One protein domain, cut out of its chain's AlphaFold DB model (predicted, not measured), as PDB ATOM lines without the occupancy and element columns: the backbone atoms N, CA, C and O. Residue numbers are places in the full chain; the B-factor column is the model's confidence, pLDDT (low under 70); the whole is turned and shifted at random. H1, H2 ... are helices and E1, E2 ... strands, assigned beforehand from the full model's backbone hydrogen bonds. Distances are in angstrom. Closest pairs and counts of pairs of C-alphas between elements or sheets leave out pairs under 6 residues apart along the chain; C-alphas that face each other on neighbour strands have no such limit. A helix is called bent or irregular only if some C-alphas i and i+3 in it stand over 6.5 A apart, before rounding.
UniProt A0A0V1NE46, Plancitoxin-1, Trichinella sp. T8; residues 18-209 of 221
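This is residues 18 to 209 of the 221 residues of the protein "Plancitoxin-1" of Trichinella sp. T8 (UniProt A0A0V1NE46). A twisted antiparallel sheet of seven strands forms a wall, and its longest helix, H4, packs in the corner between E5 and E4 of this wall and a separate hairpin, E8 and E9. H6 packs on H4, with H5 next to it, while H1 and H2 graze the sheet apart from H4. The printed part has 192 residues with six named helices and nine named strands, in the order E1 E2 H1 H2 E3 E4 E5 H3 E6 H4 E7 H5 H6 E8 E9, and the large sheet runs E2 E1 E6 E5 E4 E3 E7. The class is mixed, with under half of the residues, 94, in named elements; the whole is compact, with a radius of gyration of the C-alphas of 16.2 A and spans of 43 by 42 by 33 A.

The large sheet holds E1, residues 18 to 22, from C-alpha 18 at (13.721, 16.676, 51.117); E2, 30 to 32; E3, 68 to 74, 19.9 A; E4, 90 to 96, 20.7 A; E5, 103 to 108, 16.7 A; E6, 131 to 138, 22.6 A; and E7, 157 to 160. The helices are H1, 53 to 57; H2, 59 to 62; H3, 124 to 128; H4, 140 to 153, 20.1 A; H5, 164 to 168; and H6, 171 to 177, 10.1 A. E8, 188 to 194, 20.1 A, precedes E9, 202 to 208, 20.2 A, which ends at C-alpha 208 (-0.635, 17.114, 31.281). H3 and H4 are only just irregular: C-alphas 125 and 128 are 6.8 A apart, C-alphas 141 and 144 6.7 A.

E3, E4 and E5 form a meander, each strand the antiparallel neighbour of the one before; N 71 and O 93 are 3.0 A apart, N 94 and O 104 2.8 A. E6 and E5 are antiparallel, with N 136 and O 105 at 2.9 A. H4 is on the sheet at a height of 10.1 A, making two layers, a helix on one face of a sheet. The closest C-alphas of H4 and E8, Pro 145 and Gln 191, are 5.9 A apart. In the hairpin E8 and E9, N 191 and O 205 are 2.8 A apart. H4 and H6 touch at Ala 147 and Leu 173, 5.0 A, at a steep tilt of 58 degrees. H5 and H6 only just touch, only at the corner, with 3 pairs of C-alphas within 8 A, the closest Val 167 and Lys 174, 5.1 A. H3 is not on the sheet. Every O i to N i+4 pair is within hydrogen-bond range in H1, H5 and H6; H4 has 8 of 10, H3 0 of 1 with 1 of 2 O i to N i+3 pairs, and H2 is too short for one.

The C-alphas farthest apart, of Pro 43 and Lys 184, are 46.4 A apart. The printed part has no cut. The links E2 to H1, E3 to E4 and E5 to H3 are long. The mean pLDDT of the printed part is 89.9, and residues 34 to 37 are under 70.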
ATOM      1  N   ALA A  18      12.897  17.877  50.967       87.44
ATOM      2  CA  ALA A  18      13.721  16.676  51.117       87.44
ATOM      3  C   ALA A  18      13.487  15.716  49.938       87.44
ATOM      4  O   ALA A  18      12.354  15.567  49.478       87.44
ATOM      5  N   ILE A  19      14.541  15.059  49.449       90.38
ATOM      6  CA  ILE A  19      14.441  14.009  48.423       90.38
ATOM      7  C   ILE A  19      14.954  12.704  49.007       90.38
ATOM      8  O   ILE A  19      16.046  12.681  49.561       90.38
ATOM      9  N   LEU A  20      14.214  11.615  48.834       92.44
ATOM     10  CA  LEU A  20      14.702  10.268  49.091       92.44
ATOM     11  C   LEU A  20      14.715   9.470  47.793       92.44
ATOM     12  O   LEU A  20      13.700   9.350  47.107       92.44
ATOM     13  N   TYR A  21      15.880   8.926  47.467       95.00
ATOM     14  CA  TYR A  21      16.052   7.959  46.400       95.00
ATOM     15  C   TYR A  21      16.302   6.593  47.017       95.00
ATOM     16  O   TYR A  21      17.253   6.402  47.771       95.00
ATOM     17  N   LYS A  22      15.451   5.633  46.686       95.25
ATOM     18  CA  LYS A  22      15.566   4.254  47.128       95.25
ATOM     19  C   LYS A  22      15.999   3.385  45.942       95.25
ATOM     20  O   LYS A  22      15.187   3.198  45.032       95.25
ATOM     21  N   PRO A  23      17.234   2.859  45.928       95.00
ATOM     22  CA  PRO A  23      17.702   1.994  44.853       95.00
ATOM     23  C   PRO A  23      16.936   0.657  44.779       95.00
ATOM     24  O   PRO A  23      16.392   0.193  45.789       95.00
ATOM     25  N   PRO A  24      16.899   0.013  43.598       96.31
ATOM     26  CA  PRO A  24      16.460  -1.375  43.456       96.31
ATOM     27  C   PRO A  24      17.237  -2.309  44.396       96.31
ATOM     28  O   PRO A  24      18.460  -2.248  44.452       96.31
ATOM     29  N   GLY A  25      16.540  -3.169  45.141       94.50
ATOM     30  CA  GLY A  25      17.147  -4.149  46.049       94.50
ATOM     31  C   GLY A  25      17.615  -3.603  47.405       94.50
ATOM     32  O   GLY A  25      17.898  -4.392  48.304       94.50
ATOM     33  N   GLU A  26      17.649  -2.284  47.602       92.69
ATOM     34  CA  GLU A  26      18.049  -1.665  48.871       92.69
ATOM     35  C   GLU A  26      16.841  -1.303  49.746       92.69
ATOM     36  O   GLU A  26      15.799  -0.891  49.243       92.69
ATOM     37  N   LYS A  27      16.966  -1.404  51.075       91.00
ATOM     38  CA  LYS A  27      15.872  -1.056  52.003       91.00
ATOM     39  C   LYS A  27      15.962   0.347  52.603       91.00
ATOM     40  O   LYS A  27      14.921   0.917  52.909       91.00
ATOM     41  N   ALA A  28      17.161   0.900  52.781       84.38
ATOM     42  CA  ALA A  28      17.361   2.206  53.417       84.38
ATOM     43  C   ALA A  28      17.199   3.375  52.439       84.38
ATOM     44  O   ALA A  28      16.489   4.337  52.725       84.38
ATOM     45  N   GLY A  29      17.799   3.279  51.253       88.69
ATOM     46  CA  GLY A  29      17.867   4.398  50.320       88.69
ATOM     47  C   GLY A  29      18.823   5.504  50.778       88.69
ATOM     48  O   GLY A  29      19.565   5.376  51.753       88.69
ATOM     49  N   LYS A  30      18.821   6.605  50.030       89.00
ATOM     50  CA  LYS A  30      19.661   7.787  50.231       89.00
ATOM     51  C   LYS A  30      18.782   9.026  50.283       89.00
ATOM     52  O   LYS A  30      17.800   9.115  49.546       89.00
ATOM     53  N   ILE A  31      19.149   9.988  51.115       87.00
ATOM     54  CA  ILE A  31      18.427  11.240  51.299       87.00
ATOM     55  C   ILE A  31      19.294  12.436  50.897       87.00
ATOM     56  O   ILE A  31      20.486  12.497  51.200       87.00
ATOM     57  N   LEU A  32      18.675  13.389  50.206       85.06
ATOM     58  CA  LEU A  32      19.226  14.697  49.897       85.06
ATOM     59  C   LEU A  32      18.383  15.759  50.600       85.06
ATOM     60  O   LEU A  32      17.177  15.889  50.358       85.06
ATOM     61  N   VAL A  33      19.045  16.524  51.457       79.31
ATOM     62  CA  VAL A  33      18.466  17.604  52.252       79.31
ATOM     63  C   VAL A  33      19.217  18.913  51.979       79.31
ATOM     64  O   VAL A  33      20.433  18.860  51.791       79.31
ATOM     65  N   PRO A  34      18.551  20.085  51.965       65.50
ATOM     66  CA  PRO A  34      19.167  21.374  51.645       65.50
ATOM     67  C   PRO A  34      20.424  21.700  52.453       65.50
ATOM     68  O   PRO A  34      21.342  22.303  51.922       65.50
ATOM     69  N   ALA A  35      20.495  21.266  53.713       60.81
ATOM     70  CA  ALA A  35      21.652  21.522  54.570       60.81
ATOM     71  C   ALA A  35      22.913  20.713  54.194       60.81
ATOM     72  O   ALA A  35      23.966  20.955  54.774       60.81
ATOM     73  N   GLY A  36      22.807  19.729  53.290       58.03
ATOM     74  CA  GLY A  36      23.866  18.747  53.052       58.03
ATOM     75  C   GLY A  36      24.508  18.755  51.667       58.03
ATOM     76  O   GLY A  36      25.564  18.150  51.552       58.03
ATOM     77  N   GLU A  37      23.878  19.352  50.642       64.31
ATOM     78  CA  GLU A  37      24.241  19.337  49.194       64.31
ATOM     79  C   GLU A  37      24.717  17.991  48.580       64.31
ATOM     80  O   GLU A  37      24.933  17.890  47.375       64.31
ATOM     81  N   ALA A  38      24.783  16.918  49.363       82.81
ATOM     82  CA  ALA A  38      25.254  15.597  49.010       82.81
ATOM     83  C   ALA A  38      24.241  14.544  49.462       82.81
ATOM     84  O   ALA A  38      23.551  14.677  50.478       82.81
ATOM     85  N   TRP A  39      24.166  13.462  48.692       86.12
ATOM     86  CA  TRP A  39      23.375  12.298  49.057       86.12
ATOM     87  C   TRP A  39      23.995  11.607  50.265       86.12
ATOM     88  O   TRP A  39      25.152  11.194  50.230       86.12
ATOM     89  N   THR A  40      23.198  11.425  51.310       87.12
ATOM     90  CA  THR A  40      23.598  10.710  52.524       87.12
ATOM     91  C   THR A  40      22.773   9.434  52.674       87.12
ATOM     92  O   THR A  40      21.636   9.391  52.196       87.12
ATOM     93  N   PRO A  41      23.308   8.360  53.275       85.56
ATOM     94  CA  PRO A  41      22.511   7.178  53.585       85.56
ATOM     95  C   PRO A  41      21.303   7.549  54.449       85.56
ATOM     96  O   PRO A  41      21.434   8.321  55.400       85.56
ATOM     97  N   ASN A  42      20.127   6.998  54.140       84.38
ATOM     98  CA  ASN A  42      19.001   7.111  55.057       84.38
ATOM     99  C   ASN A  42      19.355   6.325  56.335       84.38
ATOM    100  O   ASN A  42      19.770   5.169  56.229       84.38
ATOM    101  N   PRO A  43      19.208   6.911  57.532       80.69
ATOM    102  CA  PRO A  43      19.677   6.306  58.781       80.69
ATOM    103  C   PRO A  43      18.994   4.979  59.138       80.69
ATOM    104  O   PRO A  43      19.522   4.227  59.950       80.69
ATOM    105  N   GLN A  44      17.827   4.689  58.556       85.56
ATOM    106  CA  GLN A  44      17.053   3.475  58.802       85.56
ATOM    107  C   GLN A  44      16.490   2.900  57.502       85.56
ATOM    108  O   GLN A  44      16.329   3.604  56.502       85.56
ATOM    109  N   ASN A  45      16.131   1.618  57.525       90.38
ATOM    110  CA  ASN A  45      15.323   1.031  56.460       90.38
ATOM    111  C   ASN A  45      13.929   1.673  56.384       90.38
ATOM    112  O   ASN A  45      13.368   2.057  57.409       90.38
ATOM    113  N   LEU A  46      13.353   1.729  55.183       90.00
ATOM    114  CA  LEU A  46      12.065   2.378  54.924       90.00
ATOM    115  C   LEU A  46      10.861   1.708  55.600       90.00
ATOM    116  O   LEU A  46       9.814   2.330  55.677       90.00
ATOM    117  N   GLU A  47      10.953   0.466  56.078       89.38
ATOM    118  CA  GLU A  47       9.893  -0.135  56.904       89.38
ATOM    119  C   GLU A  47       9.826   0.430  58.325       89.38
ATOM    120  O   GLU A  47       8.794   0.303  58.988       89.38
ATOM    121  N   ASN A  48      10.916   1.020  58.820       87.44
ATOM    122  CA  ASN A  48      10.997   1.449  60.206       87.44
ATOM    123  C   ASN A  48      10.297   2.791  60.376       87.44
ATOM    124  O   ASN A  48      10.796   3.811  59.941       87.44
ATOM    125  N   ALA A  49       9.194   2.836  61.117       84.00
ATOM    126  CA  ALA A  49       8.484   4.092  61.378       84.00
ATOM    127  C   ALA A  49       9.292   5.138  62.184       84.00
ATOM    128  O   ALA A  49       8.835   6.267  62.361       84.00
ATOM    129  N   ARG A  50      10.457   4.763  62.723       82.81
ATOM    130  CA  ARG A  50      11.299   5.612  63.570       82.81
ATOM    131  C   ARG A  50      12.534   6.087  62.821       82.81
ATOM    132  O   ARG A  50      13.039   5.415  61.927       82.81
ATOM    133  N   ASP A  51      13.010   7.252  63.241       73.12
ATOM    134  CA  ASP A  51      14.331   7.784  62.912       73.12
ATOM    135  C   ASP A  51      14.613   7.988  61.414       73.12
ATOM    136  O   ASP A  51      15.771   8.102  61.029       73.12
ATOM    137  N   HIS A  52      13.581   8.127  60.566       78.62
ATOM    138  CA  HIS A  52      13.738   8.663  59.212       78.62
ATOM    139  C   HIS A  52      12.657   9.683  58.813       78.62
ATOM    140  O   HIS A  52      11.517   9.678  59.281       78.62
ATOM    141  N   SER A  53      13.043  10.584  57.909       76.31
ATOM    142  CA  SER A  53      12.302  11.794  57.522       76.31
ATOM    143  C   SER A  53      10.922  11.520  56.917       76.31
ATOM    144  O   SER A  53       9.955  12.192  57.262       76.31
ATOM    145  N   PHE A  54      10.814  10.530  56.029       83.19
ATOM    146  CA  PHE A  54       9.564  10.238  55.319       83.19
ATOM    147  C   PHE A  54       8.493   9.564  56.183       83.19
ATOM    148  O   PHE A  54       7.319   9.872  55.998       83.19
ATOM    149  N   ALA A  55       8.865   8.709  57.142       86.00
ATOM    150  CA  ALA A  55       7.907   8.193  58.122       86.00
ATOM    151  C   ALA A  55       7.365   9.337  58.977       86.00
ATOM    152  O   ALA A  55       6.159   9.442  59.185       86.00
ATOM    153  N   LYS A  56       8.250  10.256  59.389       84.38
ATOM    154  CA  LYS A  56       7.858  11.424  60.175       84.38
ATOM    155  C   LYS A  56       6.946  12.381  59.407       84.38
ATOM    156  O   LYS A  56       5.943  12.829  59.948       84.38
ATOM    157  N   ALA A  57       7.253  12.653  58.139       85.00
ATOM    158  CA  ALA A  57       6.420  13.494  57.279       85.00
ATOM    159  C   ALA A  57       5.013  12.911  57.044       85.00
ATOM    160  O   ALA A  57       4.081  13.655  56.760       85.00
ATOM    161  N   LEU A  58       4.855  11.590  57.173       90.62
ATOM    162  CA  LEU A  58       3.592  10.872  56.988       90.62
ATOM    163  C   LEU A  58       2.930  10.463  58.308       90.62
ATOM    164  O   LEU A  58       1.991   9.670  58.302       90.62
ATOM    165  N   GLU A  59       3.378  10.993  59.442       89.50
ATOM    166  CA  GLU A  59       2.833  10.625  60.750       89.50
ATOM    167  C   GLU A  59       1.328  10.929  60.848       89.50
ATOM    168  O   GLU A  59       0.552  10.045  61.208       89.50
ATOM    169  N   SER A  60       0.893  12.111  60.391       87.25
ATOM    170  CA  SER A  60      -0.530  12.490  60.329       87.25
ATOM    171  C   SER A  60      -1.336  11.735  59.265       87.25
ATOM    172  O   SER A  60      -2.566  11.782  59.265       87.25
ATOM    173  N   VAL A  61      -0.654  11.035  58.355       91.12
ATOM    174  CA  VAL A  61      -1.279  10.137  57.376       91.12
ATOM    175  C   VAL A  61      -1.494   8.757  57.986       91.12
ATOM    176  O   VAL A  61      -2.535   8.149  57.753       91.12
ATOM    177  N   ALA A  62      -0.535   8.271  58.775       89.88
ATOM    178  CA  ALA A  62      -0.588   6.968  59.437       89.88
ATOM    179  C   ALA A  62      -1.482   6.968  60.692       89.88
ATOM    180  O   ALA A  62      -2.058   5.942  61.050       89.88
ATOM    181  N   GLN A  63      -1.602   8.111  61.370       86.88
ATOM    182  CA  GLN A  63      -2.316   8.253  62.639       86.88
ATOM    183  C   GLN A  63      -3.332   9.397  62.590       86.88
ATOM    184  O   GLN A  63      -3.313  10.246  61.701       86.88
ATOM    185  N   ASN A  64      -4.243   9.430  63.562       84.06
ATOM    186  CA  ASN A  64      -5.200  10.525  63.690       84.06
ATOM    187  C   ASN A  64      -4.578  11.710  64.427       84.06
ATOM    188  O   ASN A  64      -4.200  11.598  65.588       84.06
ATOM    189  N   HIS A  65      -4.525  12.850  63.745       85.88
ATOM    190  CA  HIS A  65      -4.128  14.143  64.288       85.88
ATOM    191  C   HIS A  65      -5.283  15.110  64.022       85.88
ATOM    192  O   HIS A  65      -5.636  15.310  62.867       85.88
ATOM    193  N   GLN A  66      -5.893  15.674  65.069       85.69
ATOM    194  CA  GLN A  66      -7.082  16.534  64.919       85.69
ATOM    195  C   GLN A  66      -6.796  17.808  64.116       85.69
ATOM    196  O   GLN A  66      -7.656  18.281  63.384       85.69
ATOM    197  N   ASP A  67      -5.563  18.296  64.207       88.94
ATOM    198  CA  ASP A  67      -5.106  19.533  63.575       88.94
ATOM    199  C   ASP A  67      -4.542  19.313  62.160       88.94
ATOM    200  O   ASP A  67      -3.939  20.216  61.580       88.94
ATOM    201  N   LYS A  68      -4.653  18.095  61.609       91.06
ATOM    202  CA  LYS A  68      -4.068  17.740  60.311       91.06
ATOM    203  C   LYS A  68      -5.062  16.987  59.444       91.06
ATOM    204  O   LYS A  68      -5.485  15.886  59.794       91.06
ATOM    205  N   SER A  69      -5.298  17.531  58.260       93.88
ATOM    206  CA  SER A  69      -6.050  16.876  57.191       93.88
ATOM    207  C   SER A  69      -5.158  16.646  55.979       93.88
ATOM    208  O   SER A  69      -4.098  17.259  55.830       93.88
ATOM    209  N   PHE A  70      -5.562  15.739  55.102       96.62
ATOM    210  CA  PHE A  70      -4.854  15.429  53.877       96.62
ATOM    211  C   PHE A  70      -5.758  14.790  52.824       96.62
ATOM    212  O   PHE A  70      -6.813  14.215  53.095       96.62
ATOM    213  N   PHE A  71      -5.270  14.809  51.590       97.56
ATOM    214  CA  PHE A  71      -5.737  13.897  50.556       97.56
ATOM    215  C   PHE A  71      -4.562  13.118  49.975       97.56
ATOM    216  O   PHE A  71      -3.447  13.633  49.846       97.56
ATOM    217  N   ALA A  72      -4.812  11.861  49.622       97.50
ATOM    218  CA  ALA A  72      -3.826  10.964  49.038       97.50
ATOM    219  C   ALA A  72      -4.289  10.492  47.662       97.50
ATOM    220  O   ALA A  72      -5.457  10.151  47.447       97.50
ATOM    221  N   TYR A  73      -3.351  10.446  46.722       96.62
ATOM    222  CA  TYR A  73      -3.609  10.053  45.349       96.62
ATOM    223  C   TYR A  73      -2.576   9.051  44.860       96.62
ATOM    224  O   TYR A  73      -1.389   9.172  45.149       96.62
ATOM    225  N   ASN A  74      -3.023   8.012  44.159       95.31
ATOM    226  CA  ASN A  74      -2.150   6.951  43.664       95.31
ATOM    227  C   ASN A  74      -2.892   6.127  42.611       95.31
ATOM    228  O   ASN A  74      -3.971   5.619  42.884       95.31
ATOM    229  N   ASN A  75      -2.315   5.939  41.426       92.00
ATOM    230  CA  ASN A  75      -2.925   5.092  40.397       92.00
ATOM    231  C   ASN A  75      -2.910   3.587  40.708       92.00
ATOM    232  O   ASN A  75      -3.632   2.824  40.075       92.00
ATOM    233  N   ALA A  76      -2.099   3.169  41.673       91.75
ATOM    234  CA  ALA A  76      -2.067   1.827  42.234       91.75
ATOM    235  C   ALA A  76      -2.323   1.930  43.744       91.75
ATOM    236  O   ALA A  76      -1.444   1.639  44.555       91.75
ATOM    237  N   ALA A  77      -3.488   2.462  44.120       88.12
ATOM    238  CA  ALA A  77      -3.838   2.704  45.515       88.12
ATOM    239  C   ALA A  77      -3.857   1.401  46.344       88.12
ATOM    240  O   ALA A  77      -4.272   0.351  45.844       88.12
ATOM    241  N   PRO A  78      -3.413   1.437  47.614       84.56
ATOM    242  CA  PRO A  78      -3.378   0.244  48.451       84.56
ATOM    243  C   PRO A  78      -4.774  -0.350  48.671       84.56
ATOM    244  O   PRO A  78      -5.708   0.356  49.033       84.56
ATOM    245  N   GLY A  79      -4.905  -1.665  48.473       81.94
ATOM    246  CA  GLY A  79      -6.167  -2.392  48.663       81.94
ATOM    247  C   GLY A  79      -7.197  -2.205  47.543       81.94
ATOM    248  O   GLY A  79      -8.277  -2.781  47.618       81.94
ATOM    249  N   VAL A  80      -6.869  -1.445  46.495       81.56
ATOM    250  CA  VAL A  80      -7.761  -1.185  45.361       81.56
ATOM    251  C   VAL A  80      -7.336  -2.036  44.166       81.56
ATOM    252  O   VAL A  80      -6.212  -1.928  43.682       81.56
ATOM    253  N   ILE A  81      -8.245  -2.877  43.668       77.62
ATOM    254  CA  ILE A  81      -8.011  -3.768  42.522       77.62
ATOM    255  C   ILE A  81      -8.968  -3.384  41.386       77.62
ATOM    256  O   ILE A  81     -10.134  -3.087  41.621       77.62
ATOM    257  N   GLY A  82      -8.481  -3.398  40.142       73.56
ATOM    258  CA  GLY A  82      -9.323  -3.260  38.946       73.56
ATOM    259  C   GLY A  82      -9.642  -1.828  38.502       73.56
ATOM    260  O   GLY A  82     -10.294  -1.657  37.471       73.56
ATOM    261  N   ILE A  83      -9.156  -0.796  39.201       76.44
ATOM    262  CA  ILE A  83      -9.301   0.592  38.744       76.44
ATOM    263  C   ILE A  83      -8.299   0.885  37.627       76.44
ATOM    264  O   ILE A  83      -7.087   0.759  37.794       76.44
ATOM    265  N   LYS A  84      -8.818   1.316  36.474       76.44
ATOM    266  CA  LYS A  84      -8.017   1.839  35.366       76.44
ATOM    267  C   LYS A  84      -7.990   3.357  35.453       76.44
ATOM    268  O   LYS A  84      -8.985   4.014  35.160       76.44
ATOM    269  N   THR A  85      -6.844   3.912  35.817       80.25
ATOM    270  CA  THR A  85      -6.609   5.357  35.774       80.25
ATOM    271  C   THR A  85      -5.859   5.720  34.497       80.25
ATOM    272  O   THR A  85      -5.205   4.888  33.865       80.25
ATOM    273  N   LYS A  86      -5.950   6.988  34.101       81.50
ATOM    274  CA  LYS A  86      -5.192   7.545  32.969       81.50
ATOM    275  C   LYS A  86      -3.957   8.319  33.424       81.50
ATOM    276  O   LYS A  86      -3.012   8.500  32.662       81.50
ATOM    277  N   SER A  87      -3.965   8.739  34.683       86.81
ATOM    278  CA  SER A  87      -2.835   9.336  35.379       86.81
ATOM    279  C   SER A  87      -1.963   8.272  36.029       86.81
ATOM    280  O   SER A  87      -2.489   7.299  36.567       86.81
ATOM    281  N   ASN A  88      -0.651   8.508  36.049       89.94
ATOM    282  CA  ASN A  88       0.326   7.700  36.787       89.94
ATOM    283  C   ASN A  88       0.826   8.387  38.070       89.94
ATOM    284  O   ASN A  88       1.710   7.857  38.748       89.94
ATOM    285  N   SER A  89       0.283   9.569  38.373       92.88
ATOM    286  CA  SER A  89       0.699  10.413  39.490       92.88
ATOM    287  C   SER A  89       0.387   9.765  40.838       92.88
ATOM    288  O   SER A  89      -0.666   9.148  41.016       92.88
ATOM    289  N   LYS A  90       1.300   9.941  41.798       96.56
ATOM    290  CA  LYS A  90       1.139   9.487  43.182       96.56
ATOM    291  C   LYS A  90       1.679  10.528  44.158       96.56
ATOM    292  O   LYS A  90       2.658  11.214  43.844       96.56
ATOM    293  N   GLY A  91       1.044  10.653  45.312       97.38
ATOM    294  CA  GLY A  91       1.432  11.627  46.315       97.38
ATOM    295  C   GLY A  91       0.389  11.853  47.395       97.38
ATOM    296  O   GLY A  91      -0.682  11.244  47.408       97.38
ATOM    297  N   VAL A  92       0.731  12.756  48.304       97.81
ATOM    298  CA  VAL A  92      -0.113  13.199  49.412       97.81
ATOM    299  C   VAL A  92       0.070  14.695  49.592       97.81
ATOM    300  O   VAL A  92       1.195  15.190  49.521       97.81
ATOM    301  N   LEU A  93      -1.019  15.412  49.840       97.50
ATOM    302  CA  LEU A  93      -0.970  16.790  50.311       97.50
ATOM    303  C   LEU A  93      -1.575  16.835  51.707       97.50
ATOM    304  O   LEU A  93      -2.721  16.434  51.886       97.50
ATOM    305  N   ILE A  94      -0.781  17.290  52.669       95.62
ATOM    306  CA  ILE A  94      -1.124  17.402  54.087       95.62
ATOM    307  C   ILE A  94      -1.202  18.888  54.418       95.62
ATOM    308  O   ILE A  94      -0.304  19.638  54.039       95.62
ATOM    309  N   LEU A  95      -2.230  19.304  55.140       92.75
ATOM    310  CA  LEU A  95      -2.411  20.670  55.610       92.75
ATOM    311  C   LEU A  95      -2.617  20.685  57.127       92.75
ATOM    312  O   LEU A  95      -3.190  19.754  57.702       92.75
ATOM    313  N   ASP A  96      -2.090  21.721  57.771       90.38
ATOM    314  CA  ASP A  96      -2.576  22.156  59.076       90.38
ATOM    315  C   ASP A  96      -3.971  22.766  58.894       90.38
ATOM    316  O   ASP A  96      -4.199  23.455  57.911       90.38
ATOM    317  N   VAL A  97      -4.917  22.455  59.778       85.56
ATOM    318  CA  VAL A  97      -6.272  23.051  59.742       85.56
ATOM    319  C   VAL A  97      -6.491  24.041  60.891       85.56
ATOM    320  O   VAL A  97      -7.617  24.449  61.180       85.56
ATOM    321  N   THR A  98      -5.417  24.402  61.595       86.06
ATOM    322  CA  THR A  98      -5.406  25.458  62.611       86.06
ATOM    323  C   THR A  98      -4.967  26.788  61.990       86.06
ATOM    324  O   THR A  98      -4.825  26.919  60.784       86.06
ATOM    325  N   ALA A  99      -4.716  27.813  62.809       76.44
ATOM    326  CA  ALA A  99      -4.241  29.111  62.322       76.44
ATOM    327  C   ALA A  99      -2.798  29.096  61.760       76.44
ATOM    328  O   ALA A  99      -2.272  30.147  61.389       76.44
ATOM    329  N   ALA A 100      -2.116  27.948  61.764       79.81
ATOM    330  CA  ALA A 100      -0.765  27.827  61.241       79.81
ATOM    331  C   ALA A 100      -0.783  27.683  59.711       79.81
ATOM    332  O   ALA A 100      -1.162  26.637  59.212       79.81
ATOM    333  N   ASP A 101      -0.275  28.684  58.984       84.44
ATOM    334  CA  ASP A 101      -0.100  28.629  57.521       84.44
ATOM    335  C   ASP A 101       1.019  27.641  57.137       84.44
ATOM    336  O   ASP A 101       2.180  28.027  56.945       84.44
ATOM    337  N   SER A 102       0.704  26.343  57.121       86.44
ATOM    338  CA  SER A 102       1.678  25.286  56.854       86.44
ATOM    339  C   SER A 102       1.051  24.042  56.234       86.44
ATOM    340  O   SER A 102       0.160  23.402  56.791       86.44
ATOM    341  N   ALA A 103       1.620  23.627  55.108       92.25
ATOM    342  CA  ALA A 103       1.275  22.399  54.418       92.25
ATOM    343  C   ALA A 103       2.532  21.665  53.926       92.25
ATOM    344  O   ALA A 103       3.632  22.215  53.819       92.25
ATOM    345  N   ALA A 104       2.366  20.384  53.617       93.81
ATOM    346  CA  ALA A 104       3.389  19.550  53.013       93.81
ATOM    347  C   ALA A 104       2.829  18.861  51.771       93.81
ATOM    348  O   ALA A 104       1.754  18.264  51.806       93.81
ATOM    349  N   TRP A 105       3.581  18.904  50.674       96.88
ATOM    350  CA  TRP A 105       3.251  18.175  49.455       96.88
ATOM    351  C   TRP A 105       4.317  17.126  49.163       96.88
ATOM    352  O   TRP A 105       5.496  17.435  48.974       96.88
ATOM    353  N   ILE A 106       3.889  15.867  49.145       96.50
ATOM    354  CA  ILE A 106       4.732  14.705  48.903       96.50
ATOM    355  C   ILE A 106       4.375  14.121  47.542       96.50
ATOM    356  O   ILE A 106       3.229  13.751  47.298       96.50
ATOM    357  N   VAL A 107       5.369  13.975  46.672       97.06
ATOM    358  CA  VAL A 107       5.256  13.307  45.368       97.06
ATOM    359  C   VAL A 107       6.145  12.072  45.392       97.06
ATOM    360  O   VAL A 107       7.290  12.146  45.840       97.06
ATOM    361  N   HIS A 108       5.653  10.930  44.912       96.44
ATOM    362  CA  HIS A 108       6.443   9.698  44.905       96.44
ATOM    363  C   HIS A 108       6.135   8.775  43.727       96.44
ATOM    364  O   HIS A 108       5.162   8.955  42.998       96.44
ATOM    365  N   THR A 109       6.959   7.737  43.559       96.88
ATOM    366  CA  THR A 109       6.754   6.691  42.542       96.88
ATOM    367  C   THR A 109       6.251   5.357  43.106       96.88
ATOM    368  O   THR A 109       5.921   4.467  42.330       96.88
ATOM    369  N   VAL A 110       6.149   5.220  44.432       96.56
ATOM    370  CA  VAL A 110       5.817   3.959  45.128       96.56
ATOM    371  C   VAL A 110       4.331   3.568  44.959       96.56
ATOM    372  O   VAL A 110       3.462   4.314  45.423       96.56
ATOM    373  N   PRO A 111       3.983   2.446  44.301       94.88
ATOM    374  CA  PRO A 111       2.613   1.925  44.283       94.88
ATOM    375  C   PRO A 111       2.206   1.388  45.667       94.88
ATOM    376  O   PRO A 111       3.047   0.982  46.459       94.88
ATOM    377  N   GLY A 112       0.913   1.413  45.988       94.06
ATOM    378  CA  GLY A 112       0.394   0.929  47.273       94.06
ATOM    379  C   GLY A 112       0.783   1.779  48.491       94.06
ATOM    380  O   GLY A 112       0.674   1.299  49.619       94.06
ATOM    381  N   TYR A 113       1.253   3.011  48.275       94.19
ATOM    382  CA  TYR A 113       1.799   3.895  49.307       94.19
ATOM    383  C   TYR A 113       1.230   5.324  49.218       94.19
ATOM    384  O   TYR A 113       0.914   5.770  48.112       94.19
ATOM    385  N   PRO A 114       1.168   6.054  50.348       93.25
ATOM    386  CA  PRO A 114       1.113   5.495  51.701       93.25
ATOM    387  C   PRO A 114      -0.237   4.814  51.941       93.25
ATOM    388  O   PRO A 114      -1.151   4.926  51.128       93.25
ATOM    389  N   LYS A 115      -0.366   4.096  53.057       94.19
ATOM    390  CA  LYS A 115      -1.658   3.579  53.516       94.19
ATOM    391  C   LYS A 115      -2.249   4.562  54.535       94.19
ATOM    392  O   LYS A 115      -1.656   4.717  55.601       94.19
ATOM    393  N   PRO A 116      -3.366   5.241  54.224       94.06
ATOM    394  CA  PRO A 116      -4.000   6.174  55.149       94.06
ATOM    395  C   PRO A 116      -4.546   5.467  56.396       94.06
ATOM    396  O   PRO A 116      -5.123   4.386  56.290       94.06
ATOM    397  N   LYS A 117      -4.403   6.107  57.560       92.94
ATOM    398  CA  LYS A 117      -5.022   5.746  58.852       92.94
ATOM    399  C   LYS A 117      -4.708   4.335  59.358       92.94
ATOM    400  O   LYS A 117      -5.487   3.736  60.095       92.94
ATOM    401  N   VAL A 118      -3.542   3.820  58.986       92.00
ATOM    402  CA  VAL A 118      -2.965   2.585  59.523       92.00
ATOM    403  C   VAL A 118      -1.507   2.833  59.908       92.00
ATOM    404  O   VAL A 118      -0.894   3.762  59.376       92.00
ATOM    405  N   PRO A 119      -0.910   1.999  60.783       91.56
ATOM    406  CA  PRO A 119       0.503   2.114  61.114       91.56
ATOM    407  C   PRO A 119       1.390   2.210  59.868       91.56
ATOM    408  O   PRO A 119       1.155   1.536  58.859       91.56
ATOM    409  N   TYR A 120       2.414   3.060  59.959       91.94
ATOM    410  CA  TYR A 120       3.343   3.310  58.865       91.94
ATOM    411  C   TYR A 120       3.947   2.004  58.348       91.94
ATOM    412  O   TYR A 120       4.453   1.189  59.118       91.94
ATOM    413  N   THR A 121       3.893   1.816  57.030       92.19
ATOM    414  CA  THR A 121       4.482   0.666  56.348       92.19
ATOM    415  C   THR A 121       5.023   1.083  54.988       92.19
ATOM    416  O   THR A 121       4.438   1.925  54.301       92.19
ATOM    417  N   PHE A 122       6.114   0.441  54.577       93.94
ATOM    418  CA  PHE A 122       6.596   0.485  53.204       93.94
ATOM    419  C   PHE A 122       6.194  -0.810  52.475       93.94
ATOM    420  O   PHE A 122       6.320  -1.891  53.059       93.94
ATOM    421  N   PRO A 123       5.679  -0.754  51.231       94.62
ATOM    422  CA  PRO A 123       5.227  -1.955  50.532       94.62
ATOM    423  C   PRO A 123       6.388  -2.910  50.221       94.62
ATOM    424  O   PRO A 123       7.323  -2.559  49.506       94.62
ATOM    425  N   ALA A 124       6.309  -4.147  50.717       93.38
ATOM    426  CA  ALA A 124       7.386  -5.124  50.554       93.38
ATOM    427  C   ALA A 124       7.642  -5.522  49.086       93.38
ATOM    428  O   ALA A 124       8.781  -5.804  48.717       93.38
ATOM    429  N   SER A 125       6.606  -5.488  48.236       93.38
ATOM    430  CA  SER A 125       6.734  -5.723  46.786       93.38
ATOM    431  C   SER A 125       7.656  -4.714  46.107       93.38
ATOM    432  O   SER A 125       8.262  -5.011  45.083       93.38
ATOM    433  N   GLU A 126       7.807  -3.535  46.706       95.81
ATOM    434  CA  GLU A 126       8.546  -2.429  46.125       95.81
ATOM    435  C   GLU A 126      10.018  -2.428  46.512       95.81
ATOM    436  O   GLU A 126      10.756  -1.568  46.043       95.81
ATOM    437  N   TYR A 127      10.509  -3.396  47.297       93.94
ATOM    438  CA  TYR A 127      11.943  -3.502  47.601       93.94
ATOM    439  C   TYR A 127      12.800  -3.824  46.375       93.94
ATOM    440  O   TYR A 127      13.911  -3.307  46.273       93.94
ATOM    441  N   ALA A 128      12.283  -4.580  45.411       95.88
ATOM    442  CA  ALA A 128      13.009  -4.880  44.179       95.88
ATOM    443  C   ALA A 128      13.141  -3.664  43.238       95.88
ATOM    444  O   ALA A 128      14.043  -3.642  42.410       95.88
ATOM    445  N   ASN A 129      12.294  -2.637  43.386       96.69
ATOM    446  CA  ASN A 129      12.182  -1.520  42.443       96.69
ATOM    447  C   ASN A 129      12.885  -0.245  42.928       96.69
ATOM    448  O   ASN A 129      13.034  -0.007  44.123       96.69
ATOM    449  N   GLY A 130      13.299   0.615  42.000       96.31
ATOM    450  CA  GLY A 130      13.822   1.939  42.337       96.31
ATOM    451  C   GLY A 130      12.694   2.946  42.568       96.31
ATOM    452  O   GLY A 130      11.771   3.026  41.757       96.31
ATOM    453  N   HIS A 131      12.778   3.759  43.624       96.88
ATOM    454  CA  HIS A 131      11.777   4.791  43.909       96.88
ATOM    455  C   HIS A 131      12.369   6.151  44.239       96.88
ATOM    456  O   HIS A 131      13.439   6.266  44.829       96.88
ATOM    457  N   LEU A 132      11.616   7.188  43.879       95.50
ATOM    458  CA  LEU A 132      11.894   8.566  44.244       95.50
ATOM    459  C   LEU A 132      10.729   9.087  45.078       95.50
ATOM    460  O   LEU A 132       9.566   8.871  44.723       95.50
ATOM    461  N   LEU A 133      11.053   9.771  46.168       94.88
ATOM    462  CA  LEU A 133      10.112  10.502  46.995       94.88
ATOM    463  C   LEU A 133      10.630  11.928  47.178       94.88
ATOM    464  O   LEU A 133      11.796  12.144  47.496       94.88
ATOM    465  N   LEU A 134       9.756  12.902  46.975       93.44
ATOM    466  CA  LEU A 134      10.020  14.324  47.147       93.44
ATOM    467  C   LEU A 134       9.020  14.860  48.162       93.44
ATOM    468  O   LEU A 134       7.822  14.708  47.959       93.44
ATOM    469  N   CYS A 135       9.505  15.492  49.223       92.56
ATOM    470  CA  CYS A 135       8.688  16.211  50.193       92.56
ATOM    471  C   CYS A 135       8.994  17.703  50.078       92.56
ATOM    472  O   CYS A 135      10.164  18.090  50.103       92.56
ATOM    473  N   LEU A 136       7.956  18.524  49.957       92.25
ATOM    474  CA  LEU A 136       8.037  19.978  49.902       92.25
ATOM    475  C   LEU A 136       7.252  20.561  51.069       92.25
ATOM    476  O   LEU A 136       6.078  20.234  51.232       92.25
ATOM    477  N   THR A 137       7.886  21.438  51.840       91.00
ATOM    478  CA  THR A 137       7.188  22.272  52.825       91.00
ATOM    479  C   THR A 137       6.689  23.513  52.093       91.00
ATOM    480  O   THR A 137       7.456  24.147  51.366       91.00
ATOM    481  N   ILE A 138       5.408  23.846  52.217       91.75
ATOM    482  CA  ILE A 138       4.754  24.931  51.475       91.75
ATOM    483  C   ILE A 138       3.800  25.696  52.394       91.75
ATOM    484  O   ILE A 138       3.226  25.117  53.312       91.75
ATOM    485  N   SER A 139       3.588  26.981  52.114       92.19
ATOM    486  CA  SER A 139       2.448  27.698  52.684       92.19
ATOM    487  C   SER A 139       1.163  27.218  52.014       92.19
ATOM    488  O   SER A 139       1.160  26.765  50.862       92.19
ATOM    489  N   GLU A 140       0.043  27.369  52.698       91.88
ATOM    490  CA  GLU A 140      -1.262  26.962  52.197       91.88
ATOM    491  C   GLU A 140      -1.706  27.736  50.952       91.88
ATOM    492  O   GLU A 140      -2.471  27.225  50.129       91.88
ATOM    493  N   SER A 141      -1.172  28.945  50.758       93.12
ATOM    494  CA  SER A 141      -1.360  29.731  49.534       93.12
ATOM    495  C   SER A 141      -0.859  29.018  48.268       93.12
ATOM    496  O   SER A 141      -1.308  29.332  47.168       93.12
ATOM    497  N   GLN A 142       0.036  28.031  48.402       96.06
ATOM    498  CA  GLN A 142       0.549  27.240  47.279       96.06
ATOM    499  C   GLN A 142      -0.362  26.059  46.907       96.06
ATOM    500  O   GLN A 142      -0.156  25.443  45.859       96.06
ATOM    501  N   ILE A 143      -1.377  25.739  47.722       96.25
ATOM    502  CA  ILE A 143      -2.250  24.575  47.503       96.25
ATOM    503  C   ILE A 143      -3.085  24.736  46.232       96.25
ATOM    504  O   ILE A 143      -3.195  23.782  45.470       96.25
ATOM    505  N   GLU A 144      -3.648  25.917  45.963       96.50
ATOM    506  CA  GLU A 144      -4.488  26.120  44.772       96.50
ATOM    507  C   GLU A 144      -3.688  25.958  43.458       96.50
ATOM    508  O   GLU A 144      -4.125  25.191  42.599       96.50
ATOM    509  N   PRO A 145      -2.482  26.543  43.288       97.12
ATOM    510  CA  PRO A 145      -1.614  26.221  42.150       97.12
ATOM    511  C   PRO A 145      -1.295  24.721  42.014       97.12
ATOM    512  O   PRO A 145      -1.322  24.176  40.908       97.12
ATOM    513  N   ILE A 146      -1.028  24.019  43.122       97.50
ATOM    514  CA  ILE A 146      -0.803  22.562  43.098       97.50
ATOM    515  C   ILE A 146      -2.076  21.833  42.658       97.50
ATOM    516  O   ILE A 146      -2.010  20.927  41.826       97.50
ATOM    517  N   ALA A 147      -3.240  22.253  43.152       97.00
ATOM    518  CA  ALA A 147      -4.527  21.694  42.772       97.00
ATOM    519  C   ALA A 147      -4.805  21.885  41.278       97.00
ATOM    520  O   ALA A 147      -5.273  20.950  40.641       97.00
ATOM    521  N   VAL A 148      -4.445  23.026  40.681       96.19
ATOM    522  CA  VAL A 148      -4.534  23.241  39.224       96.19
ATOM    523  C   VAL A 148      -3.673  22.239  38.454       96.19
ATOM    524  O   VAL A 148      -4.131  21.655  37.468       96.19
ATOM    525  N   ALA A 149      -2.438  22.000  38.904       95.88
ATOM    526  CA  ALA A 149      -1.563  21.004  38.290       95.88
ATOM    527  C   ALA A 149      -2.154  19.588  38.392       95.88
ATOM    528  O   ALA A 149      -2.278  18.883  37.385       95.88
ATOM    529  N   LEU A 150      -2.597  19.196  39.589       95.88
ATOM    530  CA  LEU A 150      -3.208  17.892  39.834       95.88
ATOM    531  C   LEU A 150      -4.532  17.721  39.080       95.88
ATOM    532  O   LEU A 150      -4.763  16.663  38.512       95.88
ATOM    533  N   PHE A 151      -5.364  18.755  38.979       95.38
ATOM    534  CA  PHE A 151      -6.631  18.714  38.245       95.38
ATOM    535  C   PHE A 151      -6.426  18.393  36.758       95.38
ATOM    536  O   PHE A 151      -7.153  17.580  36.188       95.38
ATOM    537  N   VAL A 152      -5.382  18.954  36.137       94.19
ATOM    538  CA  VAL A 152      -4.986  18.603  34.761       94.19
ATOM    539  C   VAL A 152      -4.393  17.195  34.687       94.19
ATOM    540  O   VAL A 152      -4.641  16.476  33.718       94.19
ATOM    541  N   ALA A 153      -3.618  16.785  35.694       92.94
ATOM    542  CA  ALA A 153      -3.046  15.443  35.762       92.94
ATOM    543  C   ALA A 153      -4.087  14.345  36.046       92.94
ATOM    544  O   ALA A 153      -3.766  13.177  35.838       92.94
ATOM    545  N   ALA A 154      -5.284  14.701  36.526       93.00
ATOM    546  CA  ALA A 154      -6.401  13.813  36.856       93.00
ATOM    547  C   ALA A 154      -5.991  12.542  37.642       93.00
ATOM    548  O   ALA A 154      -6.258  11.420  37.190       93.00
ATOM    549  N   PRO A 155      -5.274  12.671  38.777       93.50
ATOM    550  CA  PRO A 155      -4.857  11.528  39.572       93.50
ATOM    551  C   PRO A 155      -6.057  10.858  40.246       93.50
ATOM    552  O   PRO A 155      -7.080  11.485  40.506       93.50
ATOM    553  N   PHE A 156      -5.910   9.580  40.588       94.19
ATOM    554  CA  PHE A 156      -6.912   8.883  41.388       94.19
ATOM    555  C   PHE A 156      -6.731   9.216  42.870       94.19
ATOM    556  O   PHE A 156      -5.766   8.757  43.488       94.19
ATOM    557  N   ILE A 157      -7.640  10.027  43.415       95.19
ATOM    558  CA  ILE A 157      -7.731  10.323  44.850       95.19
ATOM    559  C   ILE A 157      -8.362   9.112  45.544       95.19
ATOM    560  O   ILE A 157      -9.496   8.754  45.247       95.19
ATOM    561  N   HIS A 158      -7.627   8.468  46.450       93.81
ATOM    562  CA  HIS A 158      -8.096   7.268  47.160       93.81
ATOM    563  C   HIS A 158      -8.391   7.524  48.642       93.81
ATOM    564  O   HIS A 158      -8.909   6.644  49.324       93.81
ATOM    565  N   TYR A 159      -8.056   8.714  49.142       95.94
ATOM    566  CA  TYR A 159      -8.396   9.166  50.485       95.94
ATOM    567  C   TYR A 159      -8.463  10.694  50.517       95.94
ATOM    568  O   TYR A 159      -7.630  11.354  49.894       95.94
ATOM    569  N   ASN A 160      -9.428  11.239  51.252       96.06
ATOM    570  CA  ASN A 160      -9.604  12.671  51.471       96.06
ATOM    571  C   ASN A 160     -10.317  12.907  52.812       96.06
ATOM    572  O   ASN A 160     -11.430  12.419  52.992       96.06
ATOM    573  N   ASP A 161      -9.705  13.675  53.713       95.62
ATOM    574  CA  ASP A 161     -10.344  14.218  54.924       95.62
ATOM    575  C   ASP A 161     -10.160  15.743  55.050       95.62
ATOM    576  O   ASP A 161     -10.230  16.306  56.145       95.62
ATOM    577  N   VAL A 162      -9.933  16.427  53.919       95.25
ATOM    578  CA  VAL A 162      -9.850  17.892  53.865       95.25
ATOM    579  C   VAL A 162     -11.235  18.499  54.126       95.25
ATOM    580  O   VAL A 162     -12.177  18.167  53.400       95.25
ATOM    581  N   PRO A 163     -11.387  19.378  55.134       93.00
ATOM    582  CA  PRO A 163     -12.688  19.918  55.510       93.00
ATOM    583  C   PRO A 163     -13.211  20.941  54.494       93.00
ATOM    584  O   PRO A 163     -12.451  21.608  53.788       93.00
ATOM    585  N   ASP A 164     -14.534  21.128  54.478       91.31
ATOM    586  CA  ASP A 164     -15.210  22.045  53.551       91.31
ATOM    587  C   ASP A 164     -14.718  23.493  53.649       91.31
ATOM    588  O   ASP A 164     -14.637  24.188  52.634       91.31
ATOM    589  N   ALA A 165     -14.344  23.941  54.851       90.38
ATOM    590  CA  ALA A 165     -13.782  25.271  55.073       90.38
ATOM    591  C   ALA A 165     -12.531  25.509  54.206       90.38
ATOM    592  O   ALA A 165     -12.425  26.545  53.549       90.38
ATOM    593  N   GLU A 166     -11.656  24.508  54.102       89.88
ATOM    594  CA  GLU A 166     -10.414  24.581  53.330       89.88
ATOM    595  C   GLU A 166     -10.669  24.517  51.821       89.88
ATOM    596  O   GLU A 166     -10.023  25.211  51.034       89.88
ATOM    597  N   VAL A 167     -11.642  23.723  51.371       92.81
ATOM    598  CA  VAL A 167     -11.947  23.656  49.932       92.81
ATOM    599  C   VAL A 167     -12.801  24.831  49.453       92.81
ATOM    600  O   VAL A 167     -12.801  25.143  48.263       92.81
ATOM    601  N   SER A 168     -13.518  25.516  50.350       89.69
ATOM    602  CA  SER A 168     -14.391  26.644  49.996       89.69
ATOM    603  C   SER A 168     -13.622  27.845  49.432       89.69
ATOM    604  O   SER A 168     -14.130  28.539  48.552       89.69
ATOM    605  N   THR A 169     -12.380  28.044  49.873       87.94
ATOM    606  CA  THR A 169     -11.476  29.108  49.411       87.94
ATOM    607  C   THR A 169     -10.617  28.685  48.214       87.94
ATOM    608  O   THR A 169      -9.921  29.514  47.630       87.94
ATOM    609  N   ARG A 170     -10.673  27.401  47.822       94.19
ATOM    610  CA  ARG A 170      -9.789  26.763  46.833       94.19
ATOM    611  C   ARG A 170     -10.620  26.053  45.755       94.19
ATOM    612  O   ARG A 170     -10.857  24.842  45.830       94.19
ATOM    613  N   PRO A 171     -11.139  26.797  44.759       95.75
ATOM    614  CA  PRO A 171     -12.145  26.279  43.836       95.75
ATOM    615  C   PRO A 171     -11.639  25.106  42.993       95.75
ATOM    616  O   PRO A 171     -12.413  24.191  42.710       95.75
ATOM    617  N   THR A 172     -10.365  25.090  42.592       96.19
ATOM    618  CA  THR A 172      -9.816  23.971  41.813       96.19
ATOM    619  C   THR A 172      -9.544  22.761  42.693       96.19
ATOM    620  O   THR A 172      -9.792  21.635  42.260       96.19
ATOM    621  N   LEU A 173      -9.114  22.972  43.942       96.88
ATOM    622  CA  LEU A 173      -9.010  21.888  44.919       96.88
ATOM    623  C   LEU A 173     -10.366  21.216  45.146       96.88
ATOM    624  O   LEU A 173     -10.451  19.992  45.095       96.88
ATOM    625  N   LYS A 174     -11.437  22.001  45.314       96.50
ATOM    626  CA  LYS A 174     -12.797  21.469  45.460       96.50
ATOM    627  C   LYS A 174     -13.189  20.575  44.282       96.50
ATOM    628  O   LYS A 174     -13.659  19.461  44.489       96.50
ATOM    629  N   LYS A 175     -12.943  21.028  43.049       95.31
ATOM    630  CA  LYS A 175     -13.203  20.235  41.834       95.31
ATOM    631  C   LYS A 175     -12.403  18.934  41.817       95.31
ATOM    632  O   LYS A 175     -12.960  17.875  41.540       95.31
ATOM    633  N   LEU A 176     -11.110  19.012  42.137       95.50
ATOM    634  CA  LEU A 176     -10.222  17.852  42.199       95.50
ATOM    635  C   LEU A 176     -10.727  16.806  43.203       95.50
ATOM    636  O   LEU A 176     -10.808  15.629  42.863       95.50
ATOM    637  N   LEU A 177     -11.081  17.231  44.417       95.88
ATOM    638  CA  LEU A 177     -11.543  16.332  45.480       95.88
ATOM    639  C   LEU A 177     -12.948  15.773  45.217       95.88
ATOM    640  O   LEU A 177     -13.240  14.655  45.633       95.88
ATOM    641  N   ASN A 178     -13.771  16.486  44.445       94.12
ATOM    642  CA  ASN A 178     -15.056  15.993  43.941       94.12
ATOM    643  C   ASN A 178     -14.919  15.013  42.759       94.12
ATOM    644  O   ASN A 178     -15.927  14.514  42.260       94.12
ATOM    645  N   GLY A 179     -13.699  14.744  42.281       89.00
ATOM    646  CA  GLY A 179     -13.458  13.844  41.151       89.00
ATOM    647  C   GLY A 179     -13.819  14.437  39.786       89.00
ATOM    648  O   GLY A 179     -13.962  13.696  38.811       89.00
ATOM    649  N   GLU A 180     -13.964  15.761  39.685       90.81
ATOM    650  CA  GLU A 180     -14.119  16.423  38.391       90.81
ATOM    651  C   GLU A 180     -12.837  16.285  37.556       90.81
ATOM    652  O   GLU A 180     -11.726  16.163  38.076       90.81
ATOM    653  N   THR A 181     -12.976  16.338  36.230       84.50
ATOM    654  CA  THR A 181     -11.844  16.207  35.304       84.50
ATOM    655  C   THR A 181     -11.772  17.379  34.333       84.50
ATOM    656  O   THR A 181     -12.787  17.918  33.880       84.50
ATOM    657  N   ALA A 182     -10.548  17.779  33.980       82.62
ATOM    658  CA  ALA A 182     -10.297  18.826  32.998       82.62
ATOM    659  C   ALA A 182     -10.663  18.358  31.573       82.62
ATOM    660  O   ALA A 182      -9.833  17.840  30.826       82.62
ATOM    661  N   ILE A 183     -11.927  18.541  31.183       81.12
ATOM    662  CA  ILE A 183     -12.433  18.161  29.851       81.12
ATOM    663  C   ILE A 183     -12.231  19.242  28.779       81.12
ATOM    664  O   ILE A 183     -12.271  18.936  27.586       81.12
ATOM    665  N   LYS A 184     -11.999  20.495  29.192       82.69
ATOM    666  CA  LYS A 184     -11.755  21.644  28.306       82.69
ATOM    667  C   LYS A 184     -10.272  22.043  28.329       82.69
ATOM    668  O   LYS A 184      -9.623  21.846  29.355       82.69
ATOM    669  N   PRO A 185      -9.740  22.619  27.235       80.88
ATOM    670  CA  PRO A 185      -8.407  23.210  27.235       80.88
ATOM    671  C   PRO A 185      -8.243  24.275  28.336       80.88
ATOM    672  O   PRO A 185      -9.222  24.951  28.664       80.88
ATOM    673  N   PRO A 186      -7.018  24.472  28.857       85.25
ATOM    674  CA  PRO A 186      -5.765  23.850  28.420       85.25
ATOM    675  C   PRO A 186      -5.547  22.425  28.972       85.25
ATOM    676  O   PRO A 186      -5.835  22.129  30.125       85.25
ATOM    677  N   PHE A 187      -4.981  21.534  28.144       88.69
ATOM    678  CA  PHE A 187      -4.663  20.135  28.505       88.69
ATOM    679  C   PHE A 187      -3.242  19.936  29.052       88.69
ATOM    680  O   PHE A 187      -2.830  18.804  29.321       88.69
ATOM    681  N   LEU A 188      -2.505  21.034  29.180       90.50
ATOM    682  CA  LEU A 188      -1.159  21.149  29.714       90.50
ATOM    683  C   LEU A 188      -1.148  22.379  30.622       90.50
ATOM    684  O   LEU A 188      -1.732  23.402  30.273       90.50
ATOM    685  N   THR A 189      -0.468  22.299  31.755       92.62
ATOM    686  CA  THR A 189      -0.305  23.432  32.661       92.62
ATOM    687  C   THR A 189       1.116  23.496  33.200       92.62
ATOM    688  O   THR A 189       1.784  22.470  33.365       92.62
ATOM    689  N   LYS A 190       1.561  24.725  33.451       94.75
ATOM    690  CA  LYS A 190       2.779  25.061  34.178       94.75
ATOM    691  C   LYS A 190       2.363  25.930  35.354       94.75
ATOM    692  O   LYS A 190       1.807  27.005  35.148       94.75
ATOM    693  N   GLN A 191       2.646  25.470  36.560       96.12
ATOM    694  CA  GLN A 191       2.391  26.198  37.795       96.12
ATOM    695  C   GLN A 191       3.726  26.523  38.448       96.12
ATOM    696  O   GLN A 191       4.624  25.683  38.474       96.12
ATOM    697  N   ASN A 192       3.873  27.745  38.942       96.38
ATOM    698  CA  ASN A 192       5.040  28.131  39.723       96.38
ATOM    699  C   ASN A 192       4.621  28.134  41.189       96.38
ATOM    700  O   ASN A 192       3.635  28.783  41.534       96.38
ATOM    701  N   ILE A 193       5.365  27.418  42.024       96.00
ATOM    702  CA  ILE A 193       5.181  27.413  43.473       96.00
ATOM    703  C   ILE A 193       6.492  27.776  44.155       96.00
ATOM    704  O   ILE A 193       7.569  27.676  43.561       96.00
ATOM    705  N   VAL A 194       6.406  28.167  45.416       94.25
ATOM    706  CA  VAL A 194       7.565  28.454  46.257       94.25
ATOM    707  C   VAL A 194       7.440  27.656  47.545       94.25
ATOM    708  O   VAL A 194       6.380  27.602  48.163       94.25
ATOM    709  N   THR A 195       8.526  27.002  47.938       90.75
ATOM    710  CA  THR A 195       8.579  26.290  49.220       90.75
ATOM    711  C   THR A 195       8.663  27.263  50.391       90.75
ATOM    712  O   THR A 195       9.271  28.329  50.296       90.75
ATOM    713  N   GLN A 196       8.067  26.877  51.512       86.12
ATOM    714  CA  GLN A 196       8.161  27.582  52.781       86.12
ATOM    715  C   GLN A 196       9.406  27.090  53.529       86.12
ATOM    716  O   GLN A 196       9.607  25.887  53.688       86.12
ATOM    717  N   GLY A 197      10.256  28.016  53.973       77.94
ATOM    718  CA  GLY A 197      11.512  27.710  54.660       77.94
ATOM    719  C   GLY A 197      12.638  28.664  54.264       77.94
ATOM    720  O   GLY A 197      12.440  29.583  53.471       77.94
ATOM    721  N   ALA A 198      13.825  28.450  54.829       73.50
ATOM    722  CA  ALA A 198      15.019  29.239  54.541       73.50
ATOM    723  C   ALA A 198      16.146  28.319  54.024       73.50
ATOM    724  O   ALA A 198      16.622  27.483  54.795       73.50
ATOM    725  N   PRO A 199      16.584  28.445  52.753       79.06
ATOM    726  CA  PRO A 199      16.066  29.356  51.727       79.06
ATOM    727  C   PRO A 199      14.734  28.874  51.128       79.06
ATOM    728  O   PRO A 199      14.487  27.671  51.018       79.06
ATOM    729  N   ALA A 200      13.894  29.808  50.688       85.69
ATOM    730  CA  ALA A 200      12.720  29.493  49.882       85.69
ATOM    731  C   ALA A 200      13.161  29.079  48.468       85.69
ATOM    732  O   ALA A 200      13.960  29.763  47.828       85.69
ATOM    733  N   ILE A 201      12.653  27.949  47.980       88.56
ATOM    734  CA  ILE A 201      13.040  27.354  46.692       88.56
ATOM    735  C   ILE A 201      11.877  27.502  45.699       88.56
ATOM    736  O   ILE A 201      10.795  26.975  45.989       88.56
ATOM    737  N   PRO A 202      12.072  28.166  44.541       93.12
ATOM    738  CA  PRO A 202      11.080  28.208  43.471       93.12
ATOM    739  C   PRO A 202      11.020  26.866  42.732       93.12
ATOM    740  O   PRO A 202      12.044  26.253  42.428       93.12
ATOM    741  N   ILE A 203       9.811  26.407  42.424       94.06
ATOM    742  CA  ILE A 203       9.552  25.121  41.770       94.06
ATOM    743  C   ILE A 203       8.551  25.330  40.640       94.06
ATOM    744  O   ILE A 203       7.548  26.024  40.790       94.06
ATOM    745  N   GLN A 204       8.818  24.691  39.504       95.62
ATOM    746  CA  GLN A 204       7.898  24.642  38.373       95.62
ATOM    747  C   GLN A 204       7.247  23.263  38.318       95.62
ATOM    748  O   GLN A 204       7.928  22.245  38.198       95.62
ATOM    749  N   VAL A 205       5.923  23.234  38.403       95.25
ATOM    750  CA  VAL A 205       5.112  22.026  38.299       95.25
ATOM    751  C   VAL A 205       4.504  21.980  36.910       95.25
ATOM    752  O   VAL A 205       3.706  22.838  36.534       95.25
ATOM    753  N   PHE A 206       4.870  20.956  36.151       93.56
ATOM    754  CA  PHE A 206       4.302  20.695  34.837       93.56
ATOM    755  C   PHE A 206       3.311  19.544  34.936       93.56
ATOM    756  O   PHE A 206       3.574  18.534  35.589       93.56
ATOM    757  N   SER A 207       2.152  19.678  34.306       92.00
ATOM    758  CA  SER A 207       1.135  18.625  34.302       92.00
ATOM    759  C   SER A 207       0.415  18.573  32.972       92.00
ATOM    760  O   SER A 207       0.189  19.601  32.339       92.00
ATOM    761  N   LYS A 208       0.087  17.359  32.528       91.25
ATOM    762  CA  LYS A 208      -0.635  17.114  31.281       91.25
ATOM    763  C   LYS A 208      -1.762  16.123  31.524       91.25
ATOM    764  O   LYS A 208      -1.604  15.198  32.317       91.25
ATOM    765  N   SER A 209      -2.849  16.297  30.789       88.81
ATOM    766  CA  SER A 209      -3.935  15.320  30.734       88.81
ATOM    767  C   SER A 209      -3.674  14.265  29.653       88.81
ATOM    768  O   SER A 209      -2.787  14.417  28.805       88.81
TER     769      SER A 209